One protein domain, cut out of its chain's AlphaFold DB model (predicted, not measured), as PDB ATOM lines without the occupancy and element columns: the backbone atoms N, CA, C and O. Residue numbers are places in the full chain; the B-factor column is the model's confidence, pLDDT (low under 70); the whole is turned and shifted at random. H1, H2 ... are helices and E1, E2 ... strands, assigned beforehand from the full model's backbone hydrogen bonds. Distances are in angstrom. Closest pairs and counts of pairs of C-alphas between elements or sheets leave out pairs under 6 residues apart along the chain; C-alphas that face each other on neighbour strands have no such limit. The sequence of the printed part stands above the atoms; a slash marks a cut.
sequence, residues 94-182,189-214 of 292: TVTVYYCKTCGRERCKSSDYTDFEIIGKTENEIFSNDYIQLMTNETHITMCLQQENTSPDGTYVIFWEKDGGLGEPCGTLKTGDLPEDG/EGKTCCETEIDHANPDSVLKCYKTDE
ATOM      1  N   THR A  94     161.644 286.623 367.248       90.38
ATOM      2  CA  THR A  94     163.011 287.144 367.134       90.38
ATOM      3  C   THR A  94     163.636 286.580 365.867       90.38
ATOM      4  O   THR A  94     163.531 285.381 365.625       90.38
ATOM      5  N   VAL A  95     164.287 287.418 365.059       91.12
ATOM      6  CA  VAL A  95     164.933 286.991 363.812       91.12
ATOM      7  C   VAL A  95     166.378 287.469 363.783       91.12
ATOM      8  O   VAL A  95     166.664 288.611 364.128       91.12
ATOM      9  N   THR A  96     167.291 286.601 363.359       92.94
ATOM     10  CA  THR A  96     168.691 286.927 363.066       92.94
ATOM     11  C   THR A  96     169.029 286.428 361.670       92.94
ATOM     12  O   THR A  96     168.743 285.284 361.327       92.94
ATOM     13  N   VAL A  97     169.637 287.286 360.863       92.06
ATOM     14  CA  VAL A  97     170.037 286.980 359.494       92.06
ATOM     15  C   VAL A  97     171.552 286.872 359.433       92.06
ATOM     16  O   VAL A  97     172.268 287.823 359.755       92.06
ATOM     17  N   TYR A  98     172.021 285.719 358.972       91.94
ATOM     18  CA  TYR A  98     173.425 285.426 358.735       91.94
ATOM     19  C   TYR A  98     173.724 285.406 357.238       91.94
ATOM     20  O   TYR A  98     172.911 284.938 356.437       91.94
ATOM     21  N   TYR A  99     174.917 285.856 356.868       90.75
ATOM     22  CA  TYR A  99     175.396 285.897 355.494       90.75
ATOM     23  C   TYR A  99     176.825 285.393 355.380       90.75
ATOM     24  O   TYR A  99     177.694 285.718 356.185       90.75
ATOM     25  N   CYS A 100     177.084 284.626 354.330       89.31
ATOM     26  CA  CYS A 100     178.430 284.251 353.949       89.31
ATOM     27  C   CYS A 100     178.596 284.325 352.432       89.31
ATOM     28  O   CYS A 100     178.040 283.523 351.679       89.31
ATOM     29  N   LYS A 101     179.431 285.263 351.984       88.00
ATOM     30  CA  LYS A 101     179.690 285.528 350.562       88.00
ATOM     31  C   LYS A 101     180.291 284.342 349.809       88.00
ATOM     32  O   LYS A 101     179.949 284.095 348.659       88.00
ATOM     33  N   THR A 102     181.228 283.634 350.438       85.50
ATOM     34  CA  THR A 102     182.021 282.571 349.793       85.50
ATOM     35  C   THR A 102     181.630 281.165 350.239       85.50
ATOM     36  O   THR A 102     182.300 280.205 349.862       85.50
ATOM     37  N   CYS A 103     180.579 281.026 351.048       84.00
ATOM     38  CA  CYS A 103     180.090 279.723 351.477       84.00
ATOM     39  C   CYS A 103     179.331 279.036 350.340       84.00
ATOM     40  O   CYS A 103     178.626 279.677 349.559       84.00
ATOM     41  N   GLY A 104     179.491 277.720 350.232       75.50
ATOM     42  CA  GLY A 104     178.645 276.900 349.384       75.50
ATOM     43  C   GLY A 104     177.444 276.348 350.151       75.50
ATOM     44  O   GLY A 104     177.310 276.477 351.372       75.50
ATOM     45  N   ARG A 105     176.561 275.669 349.412       74.12
ATOM     46  CA  ARG A 105     175.331 275.058 349.945       74.12
ATOM     47  C   ARG A 105     175.611 274.020 351.038       74.12
ATOM     48  O   ARG A 105     174.742 273.745 351.855       74.12
ATOM     49  N   GLU A 106     176.799 273.425 351.073       78.38
ATOM     50  CA  GLU A 106     177.220 272.500 352.127       78.38
ATOM     51  C   GLU A 106     177.153 273.114 353.528       78.38
ATOM     52  O   GLU A 106     176.896 272.384 354.483       78.38
ATOM     53  N   ARG A 107     177.298 274.440 353.649       80.75
ATOM     54  CA  ARG A 107     177.165 275.140 354.930       80.75
ATOM     55  C   ARG A 107     175.731 275.185 355.446       80.75
ATOM     56  O   ARG A 107     175.550 275.190 356.651       80.75
ATOM     57  N   CYS A 108     174.728 275.073 354.572       78.56
ATOM     58  CA  CYS A 108     173.330 274.912 354.988       78.56
ATOM     59  C   CYS A 108     173.045 273.592 355.719       78.56
ATOM     60  O   CYS A 108     171.954 273.420 356.241       78.56
ATOM     61  N   LYS A 109     173.978 272.628 355.715       74.88
ATOM     62  CA  LYS A 109     173.834 271.356 356.448       74.88
ATOM     63  C   LYS A 109     174.415 271.409 357.859       74.88
ATOM     64  O   LYS A 109     174.410 270.397 358.553       74.88
ATOM     65  N   SER A 110     174.996 272.544 358.227       71.38
ATOM     66  CA  SER A 110     175.636 272.772 359.510       71.38
ATOM     67  C   SER A 110     174.813 273.793 360.283       71.38
ATOM     68  O   SER A 110     174.589 274.883 359.769       71.38
ATOM     69  N   SER A 111     174.445 273.487 361.526       77.38
ATOM     70  CA  SER A 111     173.905 274.470 362.487       77.38
ATOM     71  C   SER A 111     175.033 275.284 363.150       77.38
ATOM     72  O   SER A 111     174.937 275.691 364.305       77.38
ATOM     73  N   ASP A 112     176.155 275.447 362.441       82.75
ATOM     74  CA  ASP A 112     177.329 276.198 362.886       82.75
ATOM     75  C   ASP A 112     177.579 277.349 361.913       82.75
ATOM     76  O   ASP A 112     177.943 277.141 360.747       82.75
ATOM     77  N   TYR A 113     177.361 278.559 362.420       85.44
ATOM     78  CA  TYR A 113     177.415 279.809 361.675       85.44
ATOM     79  C   TYR A 113     178.600 280.691 362.092       85.44
ATOM     80  O   TYR A 113     178.578 281.889 361.828       85.44
ATOM     81  N   THR A 114     179.654 280.139 362.713       85.19
ATOM     82  CA  THR A 114     180.829 280.929 363.147       85.19
ATOM     83  C   THR A 114     181.507 281.707 362.022       85.19
ATOM     84  O   THR A 114     182.082 282.764 362.267       85.19
ATOM     85  N   ASP A 115     181.447 281.182 360.797       85.56
ATOM     86  CA  ASP A 115     182.056 281.793 359.609       85.56
ATOM     87  C   ASP A 115     181.098 282.743 358.867       85.56
ATOM     88  O   ASP A 115     181.449 283.270 357.809       85.56
ATOM     89  N   PHE A 116     179.880 282.935 359.381       90.31
ATOM     90  CA  PHE A 116     178.894 283.839 358.808       90.31
ATOM     91  C   PHE A 116     178.924 285.192 359.518       90.31
ATOM     92  O   PHE A 116     179.070 285.293 360.735       90.31
ATOM     93  N   GLU A 117     178.717 286.249 358.745       91.81
ATOM     94  CA  GLU A 117     178.482 287.593 359.250       91.81
ATOM     95  C   GLU A 117     177.010 287.751 359.650       91.81
ATOM     96  O   GLU A 117     176.114 287.349 358.908       91.81
ATOM     97  N   ILE A 118     176.744 288.360 360.807       91.19
ATOM     98  CA  ILE A 118     175.381 288.762 361.176       91.19
ATOM     99  C   ILE A 118     175.070 290.057 360.441       91.19
ATOM    100  O   ILE A 118     175.585 291.118 360.790       91.19
ATOM    101  N   ILE A 119     174.201 289.956 359.444       89.69
ATOM    102  CA  ILE A 119     173.801 291.087 358.615       89.69
ATOM    103  C   ILE A 119     172.529 291.755 359.120       89.69
ATOM    104  O   ILE A 119     172.259 292.883 358.752       89.69
ATOM    105  N   GLY A 120     171.762 291.141 360.016       89.25
ATOM    106  CA  GLY A 120     170.636 291.819 360.656       89.25
ATOM    107  C   GLY A 120     170.087 291.036 361.833       89.25
ATOM    108  O   GLY A 120     170.212 289.814 361.884       89.25
ATOM    109  N   LYS A 121     169.485 291.733 362.796       91.38
ATOM    110  CA  LYS A 121     168.872 291.106 363.971       91.38
ATOM    111  C   LYS A 121     167.712 291.925 364.517       91.38
ATOM    112  O   LYS A 121     167.697 293.153 364.417       91.38
ATOM    113  N   THR A 122     166.761 291.234 365.130       88.81
ATOM    114  CA  THR A 122     165.697 291.843 365.922       88.81
ATOM    115  C   THR A 122     166.231 292.199 367.305       88.81
ATOM    116  O   THR A 122     166.636 291.325 368.066       88.81
ATOM    117  N   GLU A 123     166.183 293.481 367.658       79.50
ATOM    118  CA  GLU A 123     166.442 293.977 369.009       79.50
ATOM    119  C   GLU A 123     165.238 294.780 369.489       79.50
ATOM    120  O   GLU A 123     164.737 295.645 368.775       79.50
ATOM    121  N   ASN A 124     164.760 294.516 370.708       75.75
ATOM    122  CA  ASN A 124     163.597 295.211 371.277       75.75
ATOM    123  C   ASN A 124     162.379 295.238 370.327       75.75
ATOM    124  O   ASN A 124     161.721 296.266 370.200       75.75
ATOM    125  N   GLU A 125     162.101 294.114 369.652       71.38
ATOM    126  CA  GLU A 125     160.992 293.948 368.685       71.38
ATOM    127  C   GLU A 125     161.145 294.739 367.374       71.38
ATOM    128  O   GLU A 125     160.236 294.747 366.546       71.38
ATOM    129  N   ILE A 126     162.297 295.371 367.146       78.25
ATOM    130  CA  ILE A 126     162.597 296.108 365.920       78.25
ATOM    131  C   ILE A 126     163.744 295.401 365.207       78.25
ATOM    132  O   ILE A 126     164.815 295.188 365.775       78.25
ATOM    133  N   PHE A 127     163.527 295.027 363.950       82.12
ATOM    134  CA  PHE A 127     164.609 294.537 363.107       82.12
ATOM    135  C   PHE A 127     165.491 295.711 362.682       82.12
ATOM    136  O   PHE A 127     165.002 296.674 362.093       82.12
ATOM    137  N   SER A 128     166.778 295.649 363.018       72.31
ATOM    138  CA  SER A 128     167.731 296.722 362.745       72.31
ATOM    139  C   SER A 128     168.664 296.317 361.610       72.31
ATOM    140  O   SER A 128     169.533 295.461 361.791       72.31
ATOM    141  N   ASN A 129     168.460 296.922 360.437       79.44
ATOM    142  CA  ASN A 129     169.404 296.905 359.329       79.44
ATOM    143  C   ASN A 129     169.066 297.999 358.292       79.44
ATOM    144  O   ASN A 129     167.891 298.250 358.033       79.44
ATOM    145  N   ASP A 130     170.087 298.609 357.684       69.81
ATOM    146  CA  ASP A 130     169.918 299.713 356.725       69.81
ATOM    147  C   ASP A 130     169.622 299.248 355.281       69.81
ATOM    148  O   ASP A 130     169.049 299.999 354.498       69.81
ATOM    149  N   TYR A 131     169.967 298.006 354.924       79.56
ATOM    150  CA  TYR A 131     169.866 297.439 353.569       79.56
ATOM    151  C   TYR A 131     168.925 296.225 353.450       79.56
ATOM    152  O   TYR A 131     168.627 295.778 352.344       79.56
ATOM    153  N   ILE A 132     168.420 295.686 354.559       86.00
ATOM    154  CA  ILE A 132     167.516 294.536 354.621       86.00
ATOM    155  C   ILE A 132     166.164 295.010 355.129       86.00
ATOM    156  O   ILE A 132     166.025 295.463 356.265       86.00
ATOM    157  N   GLN A 133     165.137 294.804 354.317       86.25
ATOM    158  CA  GLN A 133     163.758 294.883 354.763       86.25
ATOM    159  C   GLN A 133     163.293 293.495 355.203       86.25
ATOM    160  O   GLN A 133     163.196 292.581 354.383       86.25
ATOM    161  N   LEU A 134     162.990 293.340 356.492       87.69
ATOM    162  CA  LEU A 134     162.416 292.114 357.038       87.69
ATOM    163  C   LEU A 134     160.913 292.292 357.273       87.69
ATOM    164  O   LEU A 134     160.485 293.248 357.917       87.69
ATOM    165  N   MET A 135     160.122 291.345 356.781       85.81
ATOM    166  CA  MET A 135     158.698 291.214 357.069       85.81
ATOM    167  C   MET A 135     158.453 289.856 357.719       85.81
ATOM    168  O   MET A 135     158.840 288.820 357.184       85.81
ATOM    169  N   THR A 136     157.799 289.857 358.874       84.19
ATOM    170  CA  THR A 136     157.412 288.635 359.585       84.19
ATOM    171  C   THR A 136     155.899 288.605 359.728       84.19
ATOM    172  O   THR A 136     155.325 289.505 360.342       84.19
ATOM    173  N   ASN A 137     155.258 287.574 359.186       82.44
ATOM    174  CA  ASN A 137     153.852 287.256 359.431       82.44
ATOM    175  C   ASN A 137     153.759 285.988 360.307       82.44
ATOM    176  O   ASN A 137     154.773 285.390 360.661       82.44
ATOM    177  N   GLU A 138     152.552 285.558 360.669       79.31
ATOM    178  CA  GLU A 138     152.298 284.365 361.478       79.31
ATOM    179  C   GLU A 138     152.912 283.093 360.888       79.31
ATOM    180  O   GLU A 138     153.358 282.239 361.650       79.31
ATOM    181  N   THR A 139     152.949 282.991 359.557       83.00
ATOM    182  CA  THR A 139     153.330 281.775 358.825       83.00
ATOM    183  C   THR A 139     154.544 281.939 357.919       83.00
ATOM    184  O   THR A 139     155.042 280.937 357.424       83.00
ATOM    185  N   HIS A 140     155.024 283.160 357.675       86.44
ATOM    186  CA  HIS A 140     156.100 283.415 356.712       86.44
ATOM    187  C   HIS A 140     157.071 284.473 357.228       86.44
ATOM    188  O   HIS A 140     156.676 285.435 357.895       86.44
ATOM    189  N   ILE A 141     158.339 284.311 356.861       90.00
ATOM    190  CA  ILE A 141     159.381 285.322 357.019       90.00
ATOM    191  C   ILE A 141     159.900 285.673 355.630       90.00
ATOM    192  O   ILE A 141     160.350 284.798 354.889       90.00
ATOM    193  N   THR A 142     159.857 286.958 355.294       90.00
ATOM    194  CA  THR A 142     160.345 287.498 354.025       90.00
ATOM    195  C   THR A 142     161.455 288.504 354.294       90.00
ATOM    196  O   THR A 142     161.285 289.450 355.058       90.00
ATOM    197  N   MET A 143     162.596 288.313 353.643       89.69
ATOM    198  CA  MET A 143     163.771 289.170 353.721       89.69
ATOM    199  C   MET A 143     164.077 289.725 352.332       89.69
ATOM    200  O   MET A 143     164.385 288.955 351.429       89.69
ATOM    201  N   CYS A 144     164.044 291.042 352.160       86.44
ATOM    202  CA  CYS A 144     164.369 291.700 350.898       86.44
ATOM    203  C   CYS A 144     165.620 292.569 351.033       86.44
ATOM    204  O   CYS A 144     165.710 293.408 351.926       86.44
ATOM    205  N   LEU A 145     166.566 292.385 350.117       84.44
ATOM    206  CA  LEU A 145     167.790 293.167 350.006       84.44
ATOM    207  C   LEU A 145     167.520 294.400 349.137       84.44
ATOM    208  O   LEU A 145     167.125 294.275 347.973       84.44
ATOM    209  N   GLN A 146     167.737 295.587 349.700       76.88
ATOM    210  CA  GLN A 146     167.824 296.829 348.940       76.88
ATOM    211  C   GLN A 146     169.134 296.783 348.150       76.88
ATOM    212  O   GLN A 146     170.216 296.669 348.719       76.88
ATOM    213  N   GLN A 147     169.033 296.757 346.824       66.31
ATOM    214  CA  GLN A 147     170.186 296.530 345.963       66.31
ATOM    215  C   GLN A 147     171.038 297.806 345.868       66.31
ATOM    216  O   GLN A 147     170.705 298.721 345.123       66.31
ATOM    217  N   GLU A 148     172.161 297.859 346.587       55.84
ATOM    218  CA  GLU A 148     173.221 298.853 346.368       55.84
ATOM    219  C   GLU A 148     174.430 298.182 345.718       55.84
ATOM    220  O   GLU A 148     175.142 297.468 346.415       55.84
ATOM    221  N   ASN A 149     174.676 298.408 344.417       47.72
ATOM    222  CA  ASN A 149     175.924 298.175 343.644       47.72
ATOM    223  C   ASN A 149     176.744 296.876 343.870       47.72
ATOM    224  O   ASN A 149     177.815 296.703 343.286       47.72
ATOM    225  N   THR A 150     176.280 295.947 344.694       58.59
ATOM    226  CA  THR A 150     176.980 294.762 345.169       58.59
ATOM    227  C   THR A 150     176.102 293.557 344.894       58.59
ATOM    228  O   THR A 150     174.886 293.576 345.083       58.59
ATOM    229  N   SER A 151     176.731 292.517 344.344       68.88
ATOM    230  CA  SER A 151     176.033 291.285 343.999       68.88
ATOM    231  C   SER A 151     175.453 290.659 345.269       68.88
ATOM    232  O   SER A 151     176.215 290.457 346.220       68.88
ATOM    233  N   PRO A 152     174.160 290.295 345.286       78.19
ATOM    234  CA  PRO A 152     173.544 289.640 346.433       78.19
ATOM    235  C   PRO A 152     173.987 288.168 346.576       78.19
ATOM    236  O   PRO A 152     173.452 287.445 347.413       78.19
ATOM    237  N   ASP A 153     174.953 287.698 345.779       86.31
ATOM    238  CA  ASP A 153     175.462 286.327 345.815       86.31
ATOM    239  C   ASP A 153     176.011 285.922 347.192       86.31
ATOM    240  O   ASP A 153     176.758 286.661 347.846       86.31
ATOM    241  N   GLY A 154     175.689 284.695 347.600       88.25
ATOM    242  CA  GLY A 154     176.191 284.077 348.825       88.25
ATOM    243  C   GLY A 154     175.171 283.156 349.482       88.25
ATOM    244  O   GLY A 154     174.090 282.903 348.950       88.25
ATOM    245  N   THR A 155     175.521 282.626 350.646       89.94
ATOM    246  CA  THR A 155     174.624 281.818 351.478       89.94
ATOM    247  C   THR A 155     174.001 282.686 352.561       89.94
ATOM    248  O   THR A 155     174.712 283.401 353.263       89.94
ATOM    249  N   TYR A 156     172.683 282.585 352.706       90.75
ATOM    250  CA  TYR A 156     171.884 283.270 353.712       90.75
ATOM    251  C   TYR A 156     171.229 282.246 354.629       90.75
ATOM    252  O   TYR A 156     170.718 281.227 354.156       90.75
ATOM    253  N   VAL A 157     171.212 282.548 355.921       91.81
ATOM    254  CA  VAL A 157     170.460 281.793 356.927       91.81
ATOM    255  C   VAL A 157     169.575 282.767 357.679       91.81
ATOM    256  O   VAL A 157     170.051 283.801 358.149       91.81
ATOM    257  N   ILE A 158     168.292 282.439 357.799       92.31
ATOM    258  CA  ILE A 158     167.356 283.176 358.645       92.31
ATOM    259  C   ILE A 158     167.097 282.317 359.873       92.31
ATOM    260  O   ILE A 158     166.342 281.357 359.808       92.31
ATOM    261  N   PHE A 159     167.717 282.667 360.992       91.56
ATOM    262  CA  PHE A 159     167.393 282.067 362.276       91.56
ATOM    263  C   PHE A 159     166.196 282.798 362.875       91.56
ATOM    264  O   PHE A 159     166.229 284.024 363.013       91.56
ATOM    265  N   TRP A 160     165.153 282.067 363.248       91.50
ATOM    266  CA  TRP A 160     163.995 282.632 363.929       91.50
ATOM    267  C   TRP A 160     163.655 281.854 365.194       91.50
ATOM    268  O   TRP A 160     163.799 280.637 365.257       91.50
ATOM    269  N   GLU A 161     163.169 282.576 366.198       89.88
ATOM    270  CA  GLU A 161     162.711 282.035 367.474       89.88
ATOM    271  C   GLU A 161     161.362 282.663 367.829       89.88
ATOM    272  O   GLU A 161     161.190 283.880 367.735       89.88
ATOM    273  N   LYS A 162     160.394 281.835 368.224       87.38
ATOM    274  CA  LYS A 162     159.044 282.250 368.621       87.38
ATOM    275  C   LYS A 162     158.517 281.320 369.713       87.38
ATOM    276  O   LYS A 162     158.954 280.177 369.834       87.38
ATOM    277  N   ASP A 163     157.520 281.770 370.471       80.00
ATOM    278  CA  ASP A 163     156.752 280.892 371.358       80.00
ATOM    279  C   ASP A 163     156.240 279.663 370.576       80.00
ATOM    280  O   ASP A 163     155.383 279.785 369.702       80.00
ATOM    281  N   GLY A 164     156.791 278.481 370.871       77.44
ATOM    282  CA  GLY A 164     156.451 277.222 370.193       77.44
ATOM    283  C   GLY A 164     157.565 276.613 369.336       77.44
ATOM    284  O   GLY A 164     157.426 275.463 368.925       77.44
ATOM    285  N   GLY A 165     158.679 277.314 369.097       85.06
ATOM    286  CA  GLY A 165     159.854 276.707 368.471       85.06
ATOM    287  C   GLY A 165     160.835 277.688 367.838       85.06
ATOM    288  O   GLY A 165     160.751 278.903 368.006       85.06
ATOM    289  N   LEU A 166     161.767 277.114 367.090       90.00
ATOM    290  CA  LEU A 166     162.778 277.828 366.325       90.00
ATOM    291  C   LEU A 166     162.950 277.166 364.960       90.00
ATOM    292  O   LEU A 166     162.567 276.006 364.784       90.00
ATOM    293  N   GLY A 167     163.553 277.884 364.024       89.56
ATOM    294  CA  GLY A 167     163.942 277.342 362.730       89.56
ATOM    295  C   GLY A 167     165.119 278.100 362.139       89.56
ATOM    296  O   GLY A 167     165.368 279.258 362.480       89.56
ATOM    297  N   GLU A 168     165.843 277.428 361.251       91.31
ATOM    298  CA  GLU A 168     167.067 277.953 360.638       91.31
ATOM    299  C   GLU A 168     167.119 277.748 359.112       91.31
ATOM    300  O   GLU A 168     168.084 277.200 358.574       91.31
ATOM    301  N   PRO A 169     166.093 278.205 358.368       89.94
ATOM    302  CA  PRO A 169     166.063 278.098 356.919       89.94
ATOM    303  C   PRO A 169     167.304 278.693 356.255       89.94
ATOM    304  O   PRO A 169     167.667 279.853 356.472       89.94
ATOM    305  N   CYS A 170     167.916 277.893 355.384       88.44
ATOM    306  CA  CYS A 170     169.132 278.248 354.665       88.44
ATOM    307  C   CYS A 170     168.931 278.212 353.149       88.44
ATOM    308  O   CYS A 170     168.284 277.318 352.597       88.44
ATOM    309  N   GLY A 171     169.518 279.190 352.464       86.94
ATOM    310  CA  GLY A 171     169.449 279.338 351.016       86.94
ATOM    311  C   GLY A 171     170.752 279.879 350.457       86.94
ATOM    312  O   GLY A 171     171.478 280.614 351.113       86.94
ATOM    313  N   THR A 172     171.083 279.500 349.225       85.81
ATOM    314  CA  THR A 172     172.221 280.083 348.505       85.81
ATOM    315  C   THR A 172     171.695 280.855 347.317       85.81
ATOM    316  O   THR A 172     171.020 280.282 346.462       85.81
ATOM    317  N   LEU A 173     172.023 282.137 347.271       82.88
ATOM    318  CA  LEU A 173     171.708 283.018 346.173       82.88
ATOM    319  C   LEU A 173     172.874 283.056 345.190       82.88
ATOM    320  O   LEU A 173     174.025 283.277 345.573       82.88
ATOM    321  N   LYS A 174     172.558 282.864 343.914       80.62
ATOM    322  CA  LYS A 174     173.451 283.172 342.802       80.62
ATOM    323  C   LYS A 174     172.651 283.940 341.766       80.62
ATOM    324  O   LYS A 174     171.569 283.511 341.376       80.62
ATOM    325  N   THR A 175     173.195 285.050 341.296       69.00
ATOM    326  CA  THR A 175     172.526 285.997 340.398       69.00
ATOM    327  C   THR A 175     172.095 285.342 339.081       69.00
ATOM    328  O   THR A 175     171.113 285.780 338.488       69.00
ATOM    329  N   GLY A 176     172.774 284.267 338.660       61.97
ATOM    330  CA  GLY A 176     172.417 283.463 337.483       61.97
ATOM    331  C   GLY A 176     171.401 282.334 337.717       61.97
ATOM    332  O   GLY A 176     170.933 281.762 336.740       61.97
ATOM    333  N   ASP A 177     171.057 282.019 338.971       63.25
ATOM    334  CA  ASP A 177     170.153 280.909 339.330       63.25
ATOM    335  C   ASP A 177     168.740 281.392 339.717       63.25
ATOM    336  O   ASP A 177     167.850 280.580 339.979       63.25
ATOM    337  N   LEU A 178     168.523 282.709 339.788       63.03
ATOM    338  CA  LEU A 178     167.234 283.292 340.156       63.03
ATOM    339  C   LEU A 178     166.255 283.211 338.978       63.03
ATOM    340  O   LEU A 178     166.633 283.571 337.862       63.03
ATOM    341  N   PRO A 179     164.999 282.782 339.203       56.03
ATOM    342  CA  PRO A 179     163.990 282.814 338.158       56.03
ATOM    343  C   PRO A 179     163.748 284.272 337.748       56.03
ATOM    344  O   PRO A 179     163.237 285.067 338.534       56.03
ATOM    345  N   GLU A 180     164.134 284.625 336.523       54.38
ATOM    346  CA  GLU A 180     163.579 285.795 335.847       54.38
ATOM    347  C   GLU A 180     162.111 285.475 335.558       54.38
ATOM    348  O   GLU A 180     161.818 284.520 334.830       54.38
ATOM    349  N   ASP A 181     161.172 286.231 336.134       47.03
ATOM    350  CA  ASP A 181     159.810 286.182 335.613       47.03
ATOM    351  C   ASP A 181     159.872 286.678 334.163       47.03
ATOM    352  O   ASP A 181     160.309 287.791 333.871       47.03
ATOM    353  N   GLY A 182     159.546 285.783 333.230       43.50
ATOM    354  CA  GLY A 182     159.864 285.876 331.806       43.50
ATOM    355  C   GLY A 182     159.034 286.902 331.037       43.50
ATOM    356  O   GLY A 182     158.581 286.619 329.924       43.50
ATOM    357  N   GLU A 189     167.523 297.003 338.475       57.75
ATOM    358  CA  GLU A 189     166.920 297.592 339.675       57.75
ATOM    359  C   GLU A 189     165.840 296.656 340.250       57.75
ATOM    360  O   GLU A 189     164.722 297.054 340.572       57.75
ATOM    361  N   GLY A 190     166.149 295.357 340.318       61.84
ATOM    362  CA  GLY A 190     165.263 294.348 340.898       61.84
ATOM    363  C   GLY A 190     165.646 294.049 342.345       61.84
ATOM    364  O   GLY A 190     166.742 293.553 342.608       61.84
ATOM    365  N   LYS A 191     164.741 294.275 343.305       78.31
ATOM    366  CA  LYS A 191     164.990 293.895 344.708       78.31
ATOM    367  C   LYS A 191     165.028 292.373 344.808       78.31
ATOM    368  O   LYS A 191     164.177 291.680 344.251       78.31
ATOM    369  N   THR A 192     166.021 291.832 345.504       82.88
ATOM    370  CA  THR A 192     166.098 290.385 345.741       82.88
ATOM    371  C   THR A 192     165.414 290.075 347.058       82.88
ATOM    372  O   THR A 192     165.831 290.585 348.093       82.88
ATOM    373  N   CYS A 193     164.382 289.238 347.026       85.50
ATOM    374  CA  CYS A 193     163.650 288.805 348.208       85.50
ATOM    375  C   CYS A 193     163.820 287.304 348.418       85.50
ATOM    376  O   CYS A 193     163.860 286.533 347.464       85.50
ATOM    377  N   CYS A 194     163.910 286.891 349.673       87.50
ATOM    378  CA  CYS A 194     163.956 285.507 350.100       87.50
ATOM    379  C   CYS A 194     162.834 285.252 351.099       87.50
ATOM    380  O   CYS A 194     162.631 286.038 352.021       87.50
ATOM    381  N   GLU A 195     162.115 284.157 350.920       90.62
ATOM    382  CA  GLU A 195     160.954 283.783 351.711       90.62
ATOM    383  C   GLU A 195     161.105 282.363 352.245       90.62
ATOM    384  O   GLU A 195     161.661 281.473 351.592       90.62
ATOM    385  N   THR A 196     160.592 282.165 353.452       90.19
ATOM    386  CA  THR A 196     160.479 280.860 354.083       90.19
ATOM    387  C   THR A 196     159.216 280.780 354.933       90.19
ATOM    388  O   THR A 196     158.752 281.783 355.484       90.19
ATOM    389  N   GLU A 197     158.671 279.575 355.036       87.19
ATOM    390  CA  GLU A 197     157.536 279.255 355.894       87.19
ATOM    391  C   GLU A 197     158.021 278.991 357.327       87.19
ATOM    392  O   GLU A 197     159.050 278.340 357.556       87.19
ATOM    393  N   ILE A 198     157.257 279.491 358.297       83.88
ATOM    394  CA  ILE A 198     157.403 279.181 359.718       83.88
ATOM    395  C   ILE A 198     156.707 277.839 359.947       83.88
ATOM    396  O   ILE A 198     155.507 277.780 360.219       83.88
ATOM    397  N   ASP A 199     157.466 276.756 359.804       78.56
ATOM    398  CA  ASP A 199     156.989 275.398 360.048       78.56
ATOM    399  C   ASP A 199     157.665 274.810 361.294       78.56
ATOM    400  O   ASP A 199     158.839 274.444 361.283       78.56
ATOM    401  N   HIS A 200     156.902 274.687 362.383       73.00
ATOM    402  CA  HIS A 200     157.376 274.072 363.627       73.00
ATOM    403  C   HIS A 200     157.658 272.566 363.491       73.00
ATOM    404  O   HIS A 200     158.375 272.005 364.319       73.00
ATOM    405  N   ALA A 201     157.083 271.896 362.489       72.06
ATOM    406  CA  ALA A 201     157.327 270.483 362.219       72.06
ATOM    407  C   ALA A 201     158.559 270.263 361.326       72.06
ATOM    408  O   ALA A 201     159.124 269.167 361.335       72.06
ATOM    409  N   ASN A 202     158.983 271.289 360.584       71.62
ATOM    410  CA  ASN A 202     160.132 271.242 359.690       71.62
ATOM    411  C   ASN A 202     161.014 272.496 359.856       71.62
ATOM    412  O   ASN A 202     160.929 273.424 359.047       71.62
ATOM    413  N   PRO A 203     161.879 272.522 360.885       62.22
ATOM    414  CA  PRO A 203     162.736 273.674 361.174       62.22
ATOM    415  C   PRO A 203     163.805 273.924 360.094       62.22
ATOM    416  O   PRO A 203     164.324 275.038 360.005       62.22
ATOM    417  N   ASP A 204     164.074 272.924 359.244       66.88
ATOM    418  CA  ASP A 204     165.024 272.966 358.124       66.88
ATOM    419  C   ASP A 204     164.345 273.410 356.813       66.88
ATOM    420  O   ASP A 204     164.661 272.923 355.718       66.88
ATOM    421  N   SER A 205     163.349 274.297 356.904       75.06
ATOM    422  CA  SER A 205     162.632 274.790 355.732       75.06
ATOM    423  C   SER A 205     163.597 275.451 354.733       75.06
ATOM    424  O   SER A 205     164.622 276.036 355.078       75.06
ATOM    425  N   VAL A 206     163.328 275.300 353.435       84.19
ATOM    426  CA  VAL A 206     164.230 275.827 352.400       84.19
ATOM    427  C   VAL A 206     163.955 277.311 352.205       84.19
ATOM    428  O   VAL A 206     162.830 277.684 351.875       84.19
ATOM    429  N   LEU A 207     164.996 278.139 352.306       86.44
ATOM    430  CA  LEU A 207     164.901 279.556 351.975       86.44
ATOM    431  C   LEU A 207     164.848 279.729 350.449       86.44
ATOM    432  O   LEU A 207     165.807 279.409 349.737       86.44
ATOM    433  N   LYS A 208     163.718 280.222 349.937       86.31
ATOM    434  CA  LYS A 208     163.475 280.418 348.500       86.31
ATOM    435  C   LYS A 208     163.667 281.880 348.146       86.31
ATOM    436  O   LYS A 208     162.999 282.730 348.717       86.31
ATOM    437  N   CYS A 209     164.522 282.176 347.176       83.31
ATOM    438  CA  CYS A 209     164.791 283.550 346.762       83.31
ATOM    439  C   CYS A 209     164.312 283.831 345.335       83.31
ATOM    440  O   CYS A 209     164.362 282.956 344.471       83.31
ATOM    441  N   TYR A 210     163.872 285.063 345.094       79.25
ATOM    442  CA  TYR A 210     163.357 285.565 343.824       79.25
ATOM    443  C   TYR A 210     163.717 287.048 343.642       79.25
ATOM    444  O   TYR A 210     163.998 287.761 344.608       79.25
ATOM    445  N   LYS A 211     163.720 287.523 342.392       78.25
ATOM    446  CA  LYS A 211     163.818 288.957 342.082       78.25
ATOM    447  C   LYS A 211     162.414 289.537 341.952       78.25
ATOM    448  O   LYS A 211     161.537 288.889 341.386       78.25
ATOM    449  N   THR A 212     162.195 290.738 342.475       71.38
ATOM    450  CA  THR A 212     160.961 291.499 342.270       71.38
ATOM    451  C   THR A 212     161.257 292.761 341.473       71.38
ATOM    452  O   THR A 212     162.204 293.489 341.781       71.38
ATOM    453  N   ASP A 213     160.449 293.012 340.445       64.88
ATOM    454  CA  ASP A 213     160.525 294.239 339.663       64.88
ATOM    455  C   ASP A 213     159.838 295.372 340.427       64.88
ATOM    456  O   ASP A 213     158.669 295.273 340.815       64.88
ATOM    457  N   GLU A 214     160.530 296.497 340.595       55.78
ATOM    458  CA  GLU A 214     159.993 297.669 341.300       55.78
ATOM    459  C   GLU A 214     158.758 298.280 340.598       55.78
ATOM    460  O   GLU A 214     158.007 299.060 341.181       55.78
TER     461      GLU A 214
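Overview. This is residues 94 to 182 and 189 to 214 of the 292 residues of an uncharacterized protein of Colinus virginianus (UniProt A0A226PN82). Two strongly twisted sheets stand face to face as a sandwich, their strands crossed at 47 degrees: E1, E2, E3, E6, E7 and E8 make one, E4, E5, E9 and E10 the other. The short helix H1 packs on the first sheet at E6 and E8. The printed part has 115 residues with one named helix and ten named strands, in the order E1, H1, E2 to E10, and its class is mostly strand. The first sheet is branched, its neighbour pairs antiparallel; the second runs E4, E5, E9, E10, all antiparallel. The whole is compact and rounded, with a radius of gyration of the C-alphas of 13.5 A and spans of 38 by 29 by 26 A.

Arrangement. E1, residues 94 to 100, has antiparallel E2, residues 117 to 123, on one side and antiparallel E6, residues 154 to 162, on the other side. N 97 and O 120 are 2.8 A apart, as are N 96 and O 159, both within hydrogen-bond range. H1, residues 105 to 109, is on this sheet at a height of 8.2 A, only just over E8, residues 170 to 173, with 3 of its 5 C-alphas falling on it; the closest C-alphas are those of Cys 108 and Cys 170, 5.4 A. In H1, 0 of 1 O i to N i+4 pairs and 2 of 2 O i to N i+3 pairs are within range. E2 and E3, residues 126 to 128, form a hairpin, with N 123 and O 126 at 2.9 A. E1 lies on one side of E6, and E7, residues 165 to 167, and E8 lie on the other side, both antiparallel to E6; N 160 and O 167 are 2.9 A apart, N 156 and O 171 2.8 A. In the other sheet, E4, residues 132 to 136, and E5, residues 140 to 145, form a hairpin, with N 133 and O 144 at 2.8 A. E9, residues 190 to 197, is antiparallel to E5, with N 143 and O 194 at 2.8 A, and forms a hairpin with E10, residues 208 to 213, with N 193 and O 210 at 2.9 A. The facing parts of the sheets are 10.1 A centre to centre.

Along the chain. E1 begins with C-alpha 94 at (163.011, 287.144, 367.134) and is 20.5 A long. E6 measures 26.3 A and E9 22.6 A. E10 ends with C-alpha 213 at (160.525, 294.239, 339.663).

Size, cuts and confidence. The C-alphas of Asn 124 and Gly 182 are the two farthest apart, 40.7 A. Residues 183 to 188 are not printed, and C-alphas 182 and 189 are 15.8 A apart across this cut. Of the links that are printed whole, none is long. Mean pLDDT of the printed part is 80.0; residues 147 to 151 and 175 to 182 are among those under 70.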